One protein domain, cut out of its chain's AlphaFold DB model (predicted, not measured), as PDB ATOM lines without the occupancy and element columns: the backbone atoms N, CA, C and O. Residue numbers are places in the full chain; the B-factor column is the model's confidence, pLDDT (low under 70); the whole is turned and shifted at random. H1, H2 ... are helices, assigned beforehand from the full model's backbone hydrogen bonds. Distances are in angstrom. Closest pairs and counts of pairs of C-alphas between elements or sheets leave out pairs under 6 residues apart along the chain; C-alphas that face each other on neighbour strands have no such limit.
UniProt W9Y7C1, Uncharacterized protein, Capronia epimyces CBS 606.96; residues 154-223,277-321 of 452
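Overview. This is residues 154 to 223 and 277 to 321 of the 452 residues of an uncharacterized protein of Capronia epimyces CBS 606.96 (UniProt W9Y7C1). The printed part is a long, thin arrangement of helices: H1 and H3 follow one another along its length, with the tiny H2 at the joint, and H4 runs back alongside, beside H1 with one part and near the beginning of H3 with another. Residues 198 to 203 and 205 to 223 of H3 stick out free and make much of the length, and the small H5 sits at the opposite end, by the beginning of H1. You will find 115 residues printed, with five named helices in the order H1, H2, H3, H4, H5 and no named strand; the class is all helix. The whole is extended, with a radius of gyration of the C-alphas of 25.5 A, and spans 93 by 23 by 23 A.

Arrangement. Start with the longest helix, H3, residues 184 to 223. Beside it look for H4, residues 277 to 311, close but not clearly touching: the closest C-alphas, of Arg 190 and Lys 290, are 7.9 A apart. Their lines stand at a shallow tilt of 9 degrees, opposite ways. Next find H1, residues 154 to 175, which is apart from H3 and touches H4 with H4's residues 298 to 309 alone; the closest C-alphas, of Leu 167 and Met 305, are 6.0 A apart. H1 and H4 run opposite ways at a shallow tilt of 34 degrees, only just short of steep. H2, residues 178 to 181, only just touches H4, with 3 pairs of C-alphas within 8 A, the closest being Val 178 and Glu 294 at 7.0 A. H2 and H1 touch only at the corner, and only just, with 3 such pairs; the C-alphas of Leu 173 and Ile 181 are closest, at 5.5 A. H5, residues 316 to 320, only just touches H1, with 3 such pairs; the closest C-alphas are those of Val 156 and Ala 320, 6.2 A apart. In H1 and H5 each O i to N i+4 pair is within hydrogen-bond range, in H3 34 of 36 and in H4 29 of 31, while H2 is too short for such a pair.

Along the chain. Find C-alpha 184 at (4.438, 10.729, 25.947); from there H3 runs 59.0 A to C-alpha 223 at (43.323, 34.299, -11.644). H4 measures 50.8 A from first to last C-alpha, and H1 31.7 A, beginning at C-alpha 154 at (-11.636, -2.883, 52.249). H2 has four residues and H5 five.

Size, cuts and confidence. The C-alphas of Asp 223 and Pro 317 are the two farthest apart, at 93.4 A. Residues 224 to 276 are not printed, and C-alphas 223 and 277 are 34.5 A apart across this cut. The links H1 to H2, H2 to H3 and H4 to H5 are tight. Look in the B-factor column for pLDDT under 70 at residues 181, 185, 220 to 223, 279 and 283; the mean of the printed part is 84.5.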
ATOM      1  N   GLU A 154     -11.414  -2.730  53.691       93.69
ATOM      2  CA  GLU A 154     -11.636  -2.883  52.249       93.69
ATOM      3  C   GLU A 154     -10.881  -1.818  51.449       93.69
ATOM      4  O   GLU A 154     -10.161  -2.155  50.510       93.69
ATOM      5  N   GLU A 155     -10.941  -0.546  51.863       90.06
ATOM      6  CA  GLU A 155     -10.129   0.519  51.264       90.06
ATOM      7  C   GLU A 155      -8.634   0.222  51.390       90.06
ATOM      8  O   GLU A 155      -7.918   0.297  50.396       90.06
ATOM      9  N   VAL A 156      -8.164  -0.203  52.568       91.25
ATOM     10  CA  VAL A 156      -6.755  -0.589  52.782       91.25
ATOM     11  C   VAL A 156      -6.358  -1.803  51.925       91.25
ATOM     12  O   VAL A 156      -5.206  -1.915  51.506       91.25
ATOM     13  N   GLN A 157      -7.295  -2.698  51.603       92.50
ATOM     14  CA  GLN A 157      -7.053  -3.815  50.689       92.50
ATOM     15  C   GLN A 157      -6.982  -3.374  49.219       92.50
ATOM     16  O   GLN A 157      -6.073  -3.811  48.511       92.50
ATOM     17  N   MET A 158      -7.889  -2.504  48.758       90.50
ATOM     18  CA  MET A 158      -7.820  -1.899  47.417       90.50
ATOM     19  C   MET A 158      -6.533  -1.083  47.247       90.50
ATOM     20  O   MET A 158      -5.861  -1.163  46.219       90.50
ATOM     21  N   MET A 159      -6.146  -0.363  48.301       88.12
ATOM     22  CA  MET A 159      -4.865   0.321  48.418       88.12
ATOM     23  C   MET A 159      -3.692  -0.651  48.207       88.12
ATOM     24  O   MET A 159      -2.924  -0.499  47.258       88.12
ATOM     25  N   ASP A 160      -3.591  -1.717  49.006       92.62
ATOM     26  CA  ASP A 160      -2.518  -2.711  48.861       92.62
ATOM     27  C   ASP A 160      -2.476  -3.377  47.472       92.62
ATOM     28  O   ASP A 160      -1.398  -3.753  47.006       92.62
ATOM     29  N   GLN A 161      -3.616  -3.524  46.790       93.81
ATOM     30  CA  GLN A 161      -3.666  -4.003  45.405       93.81
ATOM     31  C   GLN A 161      -3.065  -2.986  44.425       93.81
ATOM     32  O   GLN A 161      -2.195  -3.355  43.634       93.81
ATOM     33  N   PHE A 162      -3.456  -1.710  44.512       91.00
ATOM     34  CA  PHE A 162      -2.900  -0.645  43.671       91.00
ATOM     35  C   PHE A 162      -1.395  -0.448  43.911       91.00
ATOM     36  O   PHE A 162      -0.622  -0.344  42.959       91.00
ATOM     37  N   ALA A 163      -0.947  -0.482  45.170       90.44
ATOM     38  CA  ALA A 163       0.470  -0.410  45.527       90.44
ATOM     39  C   ALA A 163       1.285  -1.557  44.899       90.44
ATOM     40  O   ALA A 163       2.360  -1.321  44.347       90.44
ATOM     41  N   LYS A 164       0.755  -2.790  44.908       95.06
ATOM     42  CA  LYS A 164       1.378  -3.952  44.246       95.06
ATOM     43  C   LYS A 164       1.416  -3.807  42.724       95.06
ATOM     44  O   LYS A 164       2.453  -4.083  42.128       95.06
ATOM     45  N   GLN A 165       0.330  -3.352  42.097       94.00
ATOM     46  CA  GLN A 165       0.292  -3.089  40.652       94.00
ATOM     47  C   GLN A 165       1.314  -2.014  40.252       94.00
ATOM     48  O   GLN A 165       2.096  -2.223  39.327       94.00
ATOM     49  N   ARG A 166       1.374  -0.904  40.997       91.69
ATOM     50  CA  ARG A 166       2.351   0.176  40.803       91.69
ATOM     51  C   ARG A 166       3.789  -0.314  40.989       91.69
ATOM     52  O   ARG A 166       4.642   0.035  40.180       91.69
ATOM     53  N   LEU A 167       4.056  -1.156  41.989       94.88
ATOM     54  CA  LEU A 167       5.377  -1.758  42.196       94.88
ATOM     55  C   LEU A 167       5.786  -2.667  41.025       94.88
ATOM     56  O   LEU A 167       6.915  -2.572  40.550       94.88
ATOM     57  N   LEU A 168       4.881  -3.523  40.537       95.88
ATOM     58  CA  LEU A 168       5.135  -4.366  39.362       95.88
ATOM     59  C   LEU A 168       5.398  -3.521  38.109       95.88
ATOM     60  O   LEU A 168       6.345  -3.802  37.378       95.88
ATOM     61  N   HIS A 169       4.620  -2.456  37.902       92.44
ATOM     62  CA  HIS A 169       4.824  -1.520  36.798       92.44
ATOM     63  C   HIS A 169       6.195  -0.834  36.882       92.44
ATOM     64  O   HIS A 169       6.943  -0.857  35.913       92.44
ATOM     65  N   ILE A 170       6.586  -0.310  38.048       91.69
ATOM     66  CA  ILE A 170       7.901   0.323  38.240       91.69
ATOM     67  C   ILE A 170       9.045  -0.675  38.008       91.69
ATOM     68  O   ILE A 170      10.046  -0.317  37.390       91.69
ATOM     69  N   LYS A 171       8.899  -1.937  38.433       95.31
ATOM     70  CA  LYS A 171       9.885  -2.987  38.132       95.31
ATOM     71  C   LYS A 171       9.989  -3.279  36.635       95.31
ATOM     72  O   LYS A 171      11.102  -3.444  36.147       95.31
ATOM     73  N   ALA A 172       8.872  -3.287  35.907       93.12
ATOM     74  CA  ALA A 172       8.878  -3.414  34.452       93.12
ATOM     75  C   ALA A 172       9.557  -2.208  33.774       93.12
ATOM     76  O   ALA A 172      10.417  -2.405  32.922       93.12
ATOM     77  N   LEU A 173       9.255  -0.976  34.208       89.88
ATOM     78  CA  LEU A 173       9.895   0.251  33.710       89.88
ATOM     79  C   LEU A 173      11.412   0.270  33.955       89.88
ATOM     80  O   LEU A 173      12.170   0.681  33.085       89.88
ATOM     81  N   LEU A 174      11.870  -0.179  35.127       92.00
ATOM     82  CA  LEU A 174      13.298  -0.219  35.466       92.00
ATOM     83  C   LEU A 174      14.068  -1.327  34.729       92.00
ATOM     84  O   LEU A 174      15.265  -1.153  34.484       92.00
ATOM     85  N   ALA A 175      13.394  -2.435  34.399       93.38
ATOM     86  CA  ALA A 175      13.938  -3.543  33.611       93.38
ATOM     87  C   ALA A 175      13.919  -3.279  32.095       93.38
ATOM     88  O   ALA A 175      14.674  -3.913  31.361       93.38
ATOM     89  N   ALA A 176      13.067  -2.364  31.632       90.81
ATOM     90  CA  ALA A 176      13.027  -1.906  30.254       90.81
ATOM     91  C   ALA A 176      14.115  -0.855  29.954       90.81
ATOM     92  O   ALA A 176      14.725  -0.245  30.847       90.81
ATOM     93  N   ASP A 177      14.332  -0.621  28.660       83.62
ATOM     94  CA  ASP A 177      15.132   0.503  28.188       83.62
ATOM     95  C   ASP A 177      14.463   1.846  28.517       83.62
ATOM     96  O   ASP A 177      13.259   1.943  28.768       83.62
ATOM     97  N   VAL A 178      15.274   2.905  28.512       72.25
ATOM     98  CA  VAL A 178      14.880   4.274  28.887       72.25
ATOM     99  C   VAL A 178      13.618   4.758  28.160       72.25
ATOM    100  O   VAL A 178      12.804   5.462  28.754       72.25
ATOM    101  N   ASP A 179      13.418   4.344  26.910       72.38
ATOM    102  CA  ASP A 179      12.277   4.733  26.073       72.38
ATOM    103  C   ASP A 179      10.909   4.358  26.672       72.38
ATOM    104  O   ASP A 179       9.909   5.023  26.389       72.38
ATOM    105  N   ALA A 180      10.867   3.328  27.527       72.81
ATOM    106  CA  ALA A 180       9.670   2.924  28.259       72.81
ATOM    107  C   ALA A 180       9.422   3.760  29.529       72.81
ATOM    108  O   ALA A 180       8.279   3.867  29.965       72.81
ATOM    109  N   ILE A 181      10.472   4.343  30.123       69.56
ATOM    110  CA  ILE A 181      10.406   5.143  31.361       69.56
ATOM    111  C   ILE A 181       9.774   6.517  31.110       69.56
ATOM    112  O   ILE A 181       9.114   7.062  31.994       69.56
ATOM    113  N   LEU A 182       9.991   7.077  29.920       73.31
ATOM    114  CA  LEU A 182       9.399   8.344  29.506       73.31
ATOM    115  C   LEU A 182       7.890   8.172  29.277       73.31
ATOM    116  O   LEU A 182       7.453   7.200  28.658       73.31
ATOM    117  N   ASP A 183       7.093   9.127  29.749       77.12
ATOM    118  CA  ASP A 183       5.719   9.300  29.278       77.12
ATOM    119  C   ASP A 183       5.716   9.961  27.888       77.12
ATOM    120  O   ASP A 183       6.771  10.282  27.333       77.12
ATOM    121  N   ASP A 184       4.537  10.138  27.288       75.06
ATOM    122  CA  ASP A 184       4.438  10.729  25.947       75.06
ATOM    123  C   ASP A 184       5.020  12.151  25.910       75.06
ATOM    124  O   ASP A 184       5.750  12.485  24.984       75.06
ATOM    125  N   GLN A 185       4.835  12.941  26.974       68.62
ATOM    126  CA  GLN A 185       5.426  14.280  27.091       68.62
ATOM    127  C   GLN A 185       6.959  14.243  27.193       68.62
ATOM    128  O   GLN A 185       7.639  15.065  26.581       68.62
ATOM    129  N   GLY A 186       7.524  13.287  27.935       73.94
ATOM    130  CA  GLY A 186       8.966  13.064  28.016       73.94
ATOM    131  C   GLY A 186       9.569  12.573  26.699       73.94
ATOM    132  O   GLY A 186      10.680  12.983  26.352       73.94
ATOM    133  N   ARG A 187       8.837  11.744  25.939       78.75
ATOM    134  CA  ARG A 187       9.202  11.346  24.570       78.75
ATOM    135  C   ARG A 187       9.169  12.546  23.626       78.75
ATOM    136  O   ARG A 187      10.193  12.840  23.019       78.75
ATOM    137  N   ASP A 188       8.070  13.295  23.586       76.06
ATOM    138  CA  ASP A 188       7.914  14.488  22.746       76.06
ATOM    139  C   ASP A 188       9.000  15.537  23.035       76.06
ATOM    140  O   ASP A 188       9.621  16.068  22.114       76.06
ATOM    141  N   ALA A 189       9.289  15.811  24.312       74.00
ATOM    142  CA  ALA A 189      10.326  16.763  24.712       74.00
ATOM    143  C   ALA A 189      11.729  16.317  24.268       74.00
ATOM    144  O   ALA A 189      12.519  17.132  23.784       74.00
ATOM    145  N   ARG A 190      12.040  15.022  24.396       79.75
ATOM    146  CA  ARG A 190      13.297  14.439  23.916       79.75
ATOM    147  C   ARG A 190      13.401  14.513  22.395       79.75
ATOM    148  O   ARG A 190      14.438  14.928  21.887       79.75
ATOM    149  N   ASP A 191      12.341  14.158  21.683       84.00
ATOM    150  CA  ASP A 191      12.329  14.128  20.223       84.00
ATOM    151  C   ASP A 191      12.397  15.563  19.649       84.00
ATOM    152  O   ASP A 191      13.104  15.805  18.668       84.00
ATOM    153  N   CYS A 192      11.812  16.556  20.332       81.44
ATOM    154  CA  CYS A 192      12.024  17.984  20.055       81.44
ATOM    155  C   CYS A 192      13.486  18.422  20.262       81.44
ATOM    156  O   CYS A 192      14.023  19.186  19.456       81.44
ATOM    157  N   ILE A 193      14.154  17.946  21.321       78.25
ATOM    158  CA  ILE A 193      15.585  18.206  21.557       78.25
ATOM    159  C   ILE A 193      16.439  17.560  20.456       78.25
ATOM    160  O   ILE A 193      17.349  18.206  19.932       78.25
ATOM    161  N   ASP A 194      16.138  16.320  20.066       82.19
ATOM    162  CA  ASP A 194      16.880  15.590  19.035       82.19
ATOM    163  C   ASP A 194      16.679  16.221  17.633       82.19
ATOM    164  O   ASP A 194      17.663  16.412  16.902       82.19
ATOM    165  N   GLU A 195      15.470  16.682  17.275       88.06
ATOM    166  CA  GLU A 195      15.237  17.484  16.060       88.06
ATOM    167  C   GLU A 195      15.920  18.861  16.118       88.06
ATOM    168  O   GLU A 195      16.536  19.273  15.133       88.06
ATOM    169  N   PHE A 196      15.929  19.553  17.262       82.44
ATOM    170  CA  PHE A 196      16.683  20.805  17.415       82.44
ATOM    171  C   PHE A 196      18.196  20.594  17.215       82.44
ATOM    172  O   PHE A 196      18.854  21.361  16.506       82.44
ATOM    173  N   ILE A 197      18.766  19.516  17.769       80.62
ATOM    174  CA  ILE A 197      20.177  19.132  17.578       80.62
ATOM    175  C   ILE A 197      20.469  18.800  16.105       80.62
ATOM    176  O   ILE A 197      21.552  19.117  15.591       80.62
ATOM    177  N   LYS A 198      19.517  18.173  15.408       88.06
ATOM    178  CA  LYS A 198      19.586  17.842  13.979       88.06
ATOM    179  C   LYS A 198      19.496  19.092  13.099       88.06
ATOM    180  O   LYS A 198      20.346  19.254  12.223       88.06
ATOM    181  N   GLN A 199      18.588  20.023  13.386       89.19
ATOM    182  CA  GLN A 199      18.495  21.331  12.728       89.19
ATOM    183  C   GLN A 199      19.793  22.135  12.918       89.19
ATOM    184  O   GLN A 199      20.401  22.578  11.943       89.19
ATOM    185  N   GLN A 200      20.305  22.205  14.153       84.31
ATOM    186  CA  GLN A 200      21.604  22.807  14.484       84.31
ATOM    187  C   GLN A 200      22.794  22.148  13.767       84.31
ATOM    188  O   GLN A 200      23.828  22.791  13.560       84.31
ATOM    189  N   ARG A 201      22.698  20.866  13.390       85.38
ATOM    190  CA  ARG A 201      23.708  20.190  12.562       85.38
ATOM    191  C   ARG A 201      23.588  20.617  11.096       85.38
ATOM    192  O   ARG A 201      24.601  20.991  10.508       85.38
ATOM    193  N   GLN A 202      22.377  20.604  10.538       92.75
ATOM    194  CA  GLN A 202      22.112  20.990   9.147       92.75
ATOM    195  C   GLN A 202      22.502  22.448   8.868       92.75
ATOM    196  O   GLN A 202      23.185  22.718   7.882       92.75
ATOM    197  N   GLU A 203      22.152  23.377   9.759       89.44
ATOM    198  CA  GLU A 203      22.507  24.797   9.645       89.44
ATOM    199  C   GLU A 203      24.032  24.997   9.556       89.44
ATOM    200  O   GLU A 203      24.528  25.697   8.672       89.44
ATOM    201  N   ARG A 204      24.806  24.291  10.394       82.12
ATOM    202  CA  ARG A 204      26.282  24.321  10.359       82.12
ATOM    203  C   ARG A 204      26.860  23.685   9.097       82.12
ATOM    204  O   ARG A 204      27.873  24.161   8.588       82.12
ATOM    205  N   GLU A 205      26.248  22.626   8.572       89.56
ATOM    206  CA  GLU A 205      26.663  22.019   7.301       89.56
ATOM    207  C   GLU A 205      26.412  22.962   6.114       89.56
ATOM    208  O   GLU A 205      27.269  23.086   5.233       89.56
ATOM    209  N   LEU A 206      25.288  23.686   6.115       92.81
ATOM    210  CA  LEU A 206      24.980  24.733   5.139       92.81
ATOM    211  C   LEU A 206      25.936  25.929   5.258       92.81
ATOM    212  O   LEU A 206      26.439  26.404   4.235       92.81
ATOM    213  N   GLU A 207      26.262  26.376   6.474       90.12
ATOM    214  CA  GLU A 207      27.246  27.441   6.694       90.12
ATOM    215  C   GLU A 207      28.644  27.017   6.204       90.12
ATOM    216  O   GLU A 207      29.312  27.761   5.479       90.12
ATOM    217  N   CYS A 208      29.076  25.790   6.515       87.06
ATOM    218  CA  CYS A 208      30.323  25.222   6.003       87.06
ATOM    219  C   CYS A 208      30.342  25.144   4.470       87.06
ATOM    220  O   CYS A 208      31.328  25.558   3.859       87.06
ATOM    221  N   ARG A 209      29.262  24.668   3.834       91.88
ATOM    222  CA  ARG A 209      29.138  24.618   2.365       91.88
ATOM    223  C   ARG A 209      29.194  26.011   1.738       91.88
ATOM    224  O   ARG A 209      29.894  26.195   0.745       91.88
ATOM    225  N   SER A 210      28.517  26.990   2.335       92.00
ATOM    226  CA  SER A 210      28.511  28.381   1.867       92.00
ATOM    227  C   SER A 210      29.904  29.007   1.968       92.00
ATOM    228  O   SER A 210      30.415  29.520   0.977       92.00
ATOM    229  N   ARG A 211      30.586  28.853   3.113       86.94
ATOM    230  CA  ARG A 211      31.972  29.319   3.310       86.94
ATOM    231  C   ARG A 211      32.964  28.671   2.336       86.94
ATOM    232  O   ARG A 211      33.885  29.347   1.881       86.94
ATOM    233  N   SER A 212      32.791  27.391   1.999       86.75
ATOM    234  CA  SER A 212      33.609  26.724   0.974       86.75
ATOM    235  C   SER A 212      33.348  27.289  -0.425       86.75
ATOM    236  O   SER A 212      34.305  27.595  -1.130       86.75
ATOM    237  N   ARG A 213      32.080  27.512  -0.804       88.94
ATOM    238  CA  ARG A 213      31.719  28.133  -2.093       88.94
ATOM    239  C   ARG A 213      32.297  29.541  -2.242       88.94
ATOM    240  O   ARG A 213      32.876  29.833  -3.285       88.94
ATOM    241  N   SER A 214      32.214  30.382  -1.207       84.00
ATOM    242  CA  SER A 214      32.803  31.730  -1.234       84.00
ATOM    243  C   SER A 214      34.320  31.697  -1.431       84.00
ATOM    244  O   SER A 214      34.840  32.479  -2.217       84.00
ATOM    245  N   ARG A 215      35.024  30.757  -0.779       81.06
ATOM    246  CA  ARG A 215      36.479  30.576  -0.938       81.06
ATOM    247  C   ARG A 215      36.880  30.100  -2.331       81.06
ATOM    248  O   ARG A 215      37.873  30.582  -2.866       81.06
ATOM    249  N   SER A 216      36.123  29.175  -2.922       77.19
ATOM    250  CA  SER A 216      36.351  28.771  -4.313       77.19
ATOM    251  C   SER A 216      36.137  29.947  -5.263       77.19
ATOM    252  O   SER A 216      36.960  30.168  -6.141       77.19
ATOM    253  N   ARG A 217      35.078  30.742  -5.064       77.50
ATOM    254  CA  ARG A 217      34.786  31.905  -5.910       77.50
ATOM    255  C   ARG A 217      35.888  32.972  -5.861       77.50
ATOM    256  O   ARG A 217      36.333  33.404  -6.916       77.50
ATOM    257  N   SER A 218      36.385  33.319  -4.670       73.25
ATOM    258  CA  SER A 218      37.486  34.285  -4.525       73.25
ATOM    259  C   SER A 218      38.811  33.816  -5.140       73.25
ATOM    260  O   SER A 218      39.660  34.647  -5.431       73.25
ATOM    261  N   HIS A 219      39.006  32.506  -5.332       71.25
ATOM    262  CA  HIS A 219      40.188  31.979  -6.018       71.25
ATOM    263  C   HIS A 219      40.101  32.202  -7.537       71.25
ATOM    264  O   HIS A 219      41.049  32.712  -8.125       71.25
ATOM    265  N   TRP A 220      38.947  31.910  -8.151       65.94
ATOM    266  CA  TRP A 220      38.726  32.117  -9.591       65.94
ATOM    267  C   TRP A 220      38.717  33.599  -9.998       65.94
ATOM    268  O   TRP A 220      39.186  33.948 -11.080       65.94
ATOM    269  N   GLU A 221      38.204  34.484  -9.136       65.38
ATOM    270  CA  GLU A 221      38.193  35.934  -9.386       65.38
ATOM    271  C   GLU A 221      39.601  36.570  -9.279       65.38
ATOM    272  O   GLU A 221      39.802  37.668  -9.792       65.38
ATOM    273  N   PHE A 222      40.590  35.882  -8.684       61.69
ATOM    274  CA  PHE A 222      41.988  36.338  -8.638       61.69
ATOM    275  C   PHE A 222      42.758  35.994  -9.925       61.69
ATOM    276  O   PHE A 222      43.382  36.873 -10.516       61.69
ATOM    277  N   ASP A 223      42.640  34.754 -10.416       57.53
ATOM    278  CA  ASP A 223      43.323  34.299 -11.644       57.53
ATOM    279  C   ASP A 223      42.752  34.936 -12.929       57.53
ATOM    280  O   ASP A 223      43.395  34.942 -13.974       57.53
ATOM    281  N   HIS A 277      35.772  25.112  19.201       72.19
ATOM    282  CA  HIS A 277      35.767  24.686  20.602       72.19
ATOM    283  C   HIS A 277      34.384  24.880  21.252       72.19
ATOM    284  O   HIS A 277      33.828  23.926  21.796       72.19
ATOM    285  N   LYS A 278      33.762  26.057  21.072       71.94
ATOM    286  CA  LYS A 278      32.396  26.345  21.557       71.94
ATOM    287  C   LYS A 278      31.352  25.364  20.997       71.94
ATOM    288  O   LYS A 278      30.454  24.927  21.714       71.94
ATOM    289  N   HIS A 279      31.482  24.955  19.732       65.44
ATOM    290  CA  HIS A 279      30.585  23.961  19.129       65.44
ATOM    291  C   HIS A 279      30.775  22.534  19.657       65.44
ATOM    292  O   HIS A 279      29.791  21.790  19.703       65.44
ATOM    293  N   HIS A 280      31.997  22.146  20.038       70.12
ATOM    294  CA  HIS A 280      32.257  20.858  20.689       70.12
ATOM    295  C   HIS A 280      31.644  20.841  22.094       70.12
ATOM    296  O   HIS A 280      30.932  19.906  22.447       70.12
ATOM    297  N   GLN A 281      31.837  21.925  22.851       72.69
ATOM    298  CA  GLN A 281      31.293  22.098  24.197       72.69
ATOM    299  C   GLN A 281      29.756  22.006  24.215       72.69
ATOM    300  O   GLN A 281      29.203  21.228  24.986       72.69
ATOM    301  N   ASN A 282      29.061  22.685  23.291       71.75
ATOM    302  CA  ASN A 282      27.599  22.586  23.190       71.75
ATOM    303  C   ASN A 282      27.089  21.172  22.848       71.75
ATOM    304  O   ASN A 282      25.971  20.842  23.229       71.75
ATOM    305  N   ARG A 283      27.859  20.330  22.139       69.38
ATOM    306  CA  ARG A 283      27.432  18.944  21.862       69.38
ATOM    307  C   ARG A 283      27.464  18.061  23.106       69.38
ATOM    308  O   ARG A 283      26.566  17.241  23.252       69.38
ATOM    309  N   HIS A 284      28.453  18.243  23.982       77.44
ATOM    310  CA  HIS A 284      28.492  17.535  25.263       77.44
ATOM    311  C   HIS A 284      27.303  17.928  26.141       77.44
ATOM    312  O   HIS A 284      26.546  17.051  26.532       77.44
ATOM    313  N   LEU A 285      27.037  19.232  26.299       77.38
ATOM    314  CA  LEU A 285      25.952  19.731  27.157       77.38
ATOM    315  C   LEU A 285      24.576  19.091  26.888       77.38
ATOM    316  O   LEU A 285      23.837  18.845  27.834       77.38
ATOM    317  N   HIS A 286      24.220  18.803  25.631       72.50
ATOM    318  CA  HIS A 286      22.946  18.138  25.320       72.50
ATOM    319  C   HIS A 286      22.933  16.642  25.674       72.50
ATOM    320  O   HIS A 286      21.919  16.144  26.161       72.50
ATOM    321  N   ILE A 287      24.045  15.933  25.454       78.50
ATOM    322  CA  ILE A 287      24.192  14.518  25.835       78.50
ATOM    323  C   ILE A 287      24.174  14.397  27.363       78.50
ATOM    324  O   ILE A 287      23.445  13.571  27.908       78.50
ATOM    325  N   ASP A 288      24.907  15.278  28.044       84.31
ATOM    326  CA  ASP A 288      24.989  15.341  29.502       84.31
ATOM    327  C   ASP A 288      23.616  15.662  30.123       84.31
ATOM    328  O   ASP A 288      23.242  15.060  31.127       84.31
ATOM    329  N   LEU A 289      22.825  16.557  29.509       77.88
ATOM    330  CA  LEU A 289      21.471  16.892  29.968       77.88
ATOM    331  C   LEU A 289      20.496  15.712  29.827       77.88
ATOM    332  O   LEU A 289      19.742  15.435  30.760       77.88
ATOM    333  N   LYS A 290      20.525  15.004  28.688       77.06
ATOM    334  CA  LYS A 290      19.708  13.798  28.469       77.06
ATOM    335  C   LYS A 290      20.062  12.722  29.501       77.06
ATOM    336  O   LYS A 290      19.182  12.257  30.219       77.06
ATOM    337  N   LEU A 291      21.352  12.429  29.669       84.44
ATOM    338  CA  LEU A 291      21.836  11.458  30.651       84.44
ATOM    339  C   LEU A 291      21.478  11.854  32.098       84.44
ATOM    340  O   LEU A 291      21.123  10.993  32.905       84.44
ATOM    341  N   ALA A 292      21.530  13.147  32.437       84.06
ATOM    342  CA  ALA A 292      21.124  13.649  33.749       84.06
ATOM    343  C   ALA A 292      19.621  13.446  34.010       84.06
ATOM    344  O   ALA A 292      19.256  12.984  35.092       84.06
ATOM    345  N   PHE A 293      18.762  13.725  33.022       80.75
ATOM    346  CA  PHE A 293      17.321  13.480  33.123       80.75
ATOM    347  C   PHE A 293      17.011  11.987  33.307       80.75
ATOM    348  O   PHE A 293      16.283  11.611  34.222       80.75
ATOM    349  N   GLU A 294      17.616  11.122  32.488       84.12
ATOM    350  CA  GLU A 294      17.454   9.664  32.579       84.12
ATOM    351  C   GLU A 294      17.905   9.121  33.945       84.12
ATOM    352  O   GLU A 294      17.245   8.260  34.537       84.12
ATOM    353  N   THR A 295      19.004   9.662  34.477       87.75
ATOM    354  CA  THR A 295      19.532   9.315  35.803       87.75
ATOM    355  C   THR A 295      18.572   9.731  36.917       87.75
ATOM    356  O   THR A 295      18.316   8.934  37.823       87.75
ATOM    357  N   ASP A 296      18.009  10.941  36.866       84.56
ATOM    358  CA  ASP A 296      17.094  11.435  37.903       84.56
ATOM    359  C   ASP A 296      15.713  10.754  37.846       84.56
ATOM    360  O   ASP A 296      15.148  10.396  38.885       84.56
ATOM    361  N   ALA A 297      15.219  10.440  36.643       84.56
ATOM    362  CA  ALA A 297      14.023   9.623  36.443       84.56
ATOM    363  C   ALA A 297      14.205   8.205  37.019       84.56
ATOM    364  O   ALA A 297      13.395   7.759  37.837       84.56
ATOM    365  N   ARG A 298      15.310   7.512  36.683       88.38
ATOM    366  CA  ARG A 298      15.638   6.192  37.261       88.38
ATOM    367  C   ARG A 298      15.789   6.259  38.782       88.38
ATOM    368  O   ARG A 298      15.249   5.404  39.479       88.38
ATOM    369  N   LYS A 299      16.464   7.279  39.315       89.44
ATOM    370  CA  LYS A 299      16.618   7.505  40.762       89.44
ATOM    371  C   LYS A 299      15.268   7.689  41.464       89.44
ATOM    372  O   LYS A 299      15.050   7.099  42.520       89.44
ATOM    373  N   THR A 300      14.355   8.450  40.864       86.44
ATOM    374  CA  THR A 300      12.993   8.662  41.377       86.44
ATOM    375  C   THR A 300      12.184   7.362  41.373       86.44
ATOM    376  O   THR A 300      11.555   7.029  42.379       86.44
ATOM    377  N   LEU A 301      12.261   6.572  40.294       89.06
ATOM    378  CA  LEU A 301      11.634   5.248  40.222       89.06
ATOM    379  C   LEU A 301      12.201   4.266  41.258       89.06
ATOM    380  O   LEU A 301      11.429   3.562  41.901       89.06
ATOM    381  N   VAL A 302      13.520   4.234  41.471       94.06
ATOM    382  CA  VAL A 302      14.159   3.375  42.490       94.06
ATOM    383  C   VAL A 302      13.759   3.791  43.909       94.06
ATOM    384  O   VAL A 302      13.497   2.924  44.747       94.06
ATOM    385  N   ALA A 303      13.654   5.092  44.189       90.62
ATOM    386  CA  ALA A 303      13.175   5.589  45.478       90.62
ATOM    387  C   ALA A 303      11.711   5.182  45.739       90.62
ATOM    388  O   ALA A 303      11.397   4.665  46.812       90.62
ATOM    389  N   GLU A 304      10.830   5.338  44.746       91.31
ATOM    390  CA  GLU A 304       9.426   4.916  44.838       91.31
ATOM    391  C   GLU A 304       9.286   3.386  44.933       91.31
ATOM    392  O   GLU A 304       8.490   2.897  45.734       91.31
ATOM    393  N   MET A 305      10.089   2.616  44.188       95.19
ATOM    394  CA  MET A 305      10.154   1.153  44.298       95.19
ATOM    395  C   MET A 305      10.510   0.732  45.726       95.19
ATOM    396  O   MET A 305       9.770  -0.034  46.338       95.19
ATOM    397  N   THR A 306      11.588   1.294  46.280       94.31
ATOM    398  CA  THR A 306      12.060   1.002  47.644       94.31
ATOM    399  C   THR A 306      10.983   1.334  48.682       94.31
ATOM    400  O   THR A 306      10.713   0.541  49.585       94.31
ATOM    401  N   ARG A 307      10.305   2.479  48.528       93.38
ATOM    402  CA  ARG A 307       9.191   2.896  49.392       93.38
ATOM    403  C   ARG A 307       8.002   1.933  49.308       93.38
ATOM    404  O   ARG A 307       7.396   1.604  50.329       93.38
ATOM    405  N   LEU A 308       7.653   1.461  48.110       92.81
ATOM    406  CA  LEU A 308       6.570   0.494  47.906       92.81
ATOM    407  C   LEU A 308       6.913  -0.889  48.484       92.81
ATOM    408  O   LEU A 308       6.080  -1.497  49.152       92.81
ATOM    409  N   GLU A 309       8.150  -1.355  48.317       95.25
ATOM    410  CA  GLU A 309       8.628  -2.616  48.905       95.25
ATOM    411  C   GLU A 309       8.631  -2.594  50.437       95.25
ATOM    412  O   GLU A 309       8.325  -3.608  51.060       95.25
ATOM    413  N   GLN A 310       8.909  -1.439  51.048       92.19
ATOM    414  CA  GLN A 310       8.842  -1.254  52.501       92.19
ATOM    415  C   GLN A 310       7.410  -1.067  53.025       92.19
ATOM    416  O   GLN A 310       7.110  -1.511  54.129       92.19
ATOM    417  N   SER A 311       6.515  -0.436  52.257       91.50
ATOM    418  CA  SER A 311       5.141  -0.123  52.690       91.50
ATOM    419  C   SER A 311       4.164  -1.295  52.572       91.50
ATOM    420  O   SER A 311       3.371  -1.532  53.486       91.50
ATOM    421  N   ILE A 312       4.223  -2.061  51.479       94.12
ATOM    422  CA  ILE A 312       3.322  -3.195  51.218       94.12
ATOM    423  C   ILE A 312       3.307  -4.258  52.342       94.12
ATOM    424  O   ILE A 312       2.204  -4.699  52.678       94.12
ATOM    425  N   PRO A 313       4.426  -4.676  52.972       96.44
ATOM    426  CA  PRO A 313       4.395  -5.673  54.048       96.44
ATOM    427  C   PRO A 313       3.902  -5.141  55.407       96.44
ATOM    428  O   PRO A 313       3.715  -5.936  56.327       96.44
ATOM    429  N   LEU A 314       3.686  -3.828  55.570       93.38
ATOM    430  CA  LEU A 314       3.257  -3.262  56.854       93.38
ATOM    431  C   LEU A 314       1.829  -3.676  57.232       93.38
ATOM    432  O   LEU A 314       0.982  -3.977  56.386       93.38
ATOM    433  N   SER A 315       1.554  -3.666  58.537       93.56
ATOM    434  CA  SER A 315       0.264  -4.079  59.086       93.56
ATOM    435  C   SER A 315      -0.875  -3.149  58.642       93.56
ATOM    436  O   SER A 315      -0.693  -1.941  58.473       93.56
ATOM    437  N   ARG A 316      -2.088  -3.702  58.493       92.12
ATOM    438  CA  ARG A 316      -3.282  -2.919  58.120       92.12
ATOM    439  C   ARG A 316      -3.510  -1.694  59.028       92.12
ATOM    440  O   ARG A 316      -3.760  -0.632  58.467       92.12
ATOM    441  N   PRO A 317      -3.359  -1.759  60.371       90.19
ATOM    442  CA  PRO A 317      -3.501  -0.578  61.230       90.19
ATOM    443  C   PRO A 317      -2.523   0.560  60.904       90.19
ATOM    444  O   PRO A 317      -2.926   1.719  60.913       90.19
ATOM    445  N   ALA A 318      -1.266   0.250  60.553       88.12
ATOM    446  CA  ALA A 318      -0.265   1.265  60.203       88.12
ATOM    447  C   ALA A 318      -0.620   2.042  58.920       88.12
ATOM    448  O   ALA A 318      -0.237   3.204  58.776       88.12
ATOM    449  N   LYS A 319      -1.371   1.404  58.011       92.38
ATOM    450  CA  LYS A 319      -1.879   1.986  56.759       92.38
ATOM    451  C   LYS A 319      -3.231   2.681  56.931       92.38
ATOM    452  O   LYS A 319      -3.478   3.682  56.270       92.38
ATOM    453  N   ALA A 320      -4.092   2.142  57.798       92.06
ATOM    454  CA  ALA A 320      -5.468   2.593  58.004       92.06
ATOM    455  C   ALA A 320      -5.576   3.922  58.763       92.06
ATOM    456  O   ALA A 320      -6.506   4.687  58.516       92.06
ATOM    457  N   LEU A 321      -4.668   4.170  59.711       91.44
ATOM    458  CA  LEU A 321      -4.717   5.326  60.604       91.44
ATOM    459  C   LEU A 321      -3.941   6.503  60.013       91.44
ATOM    460  O   LEU A 321      -2.712   6.480  59.980       91.44
TER     461      LEU A 321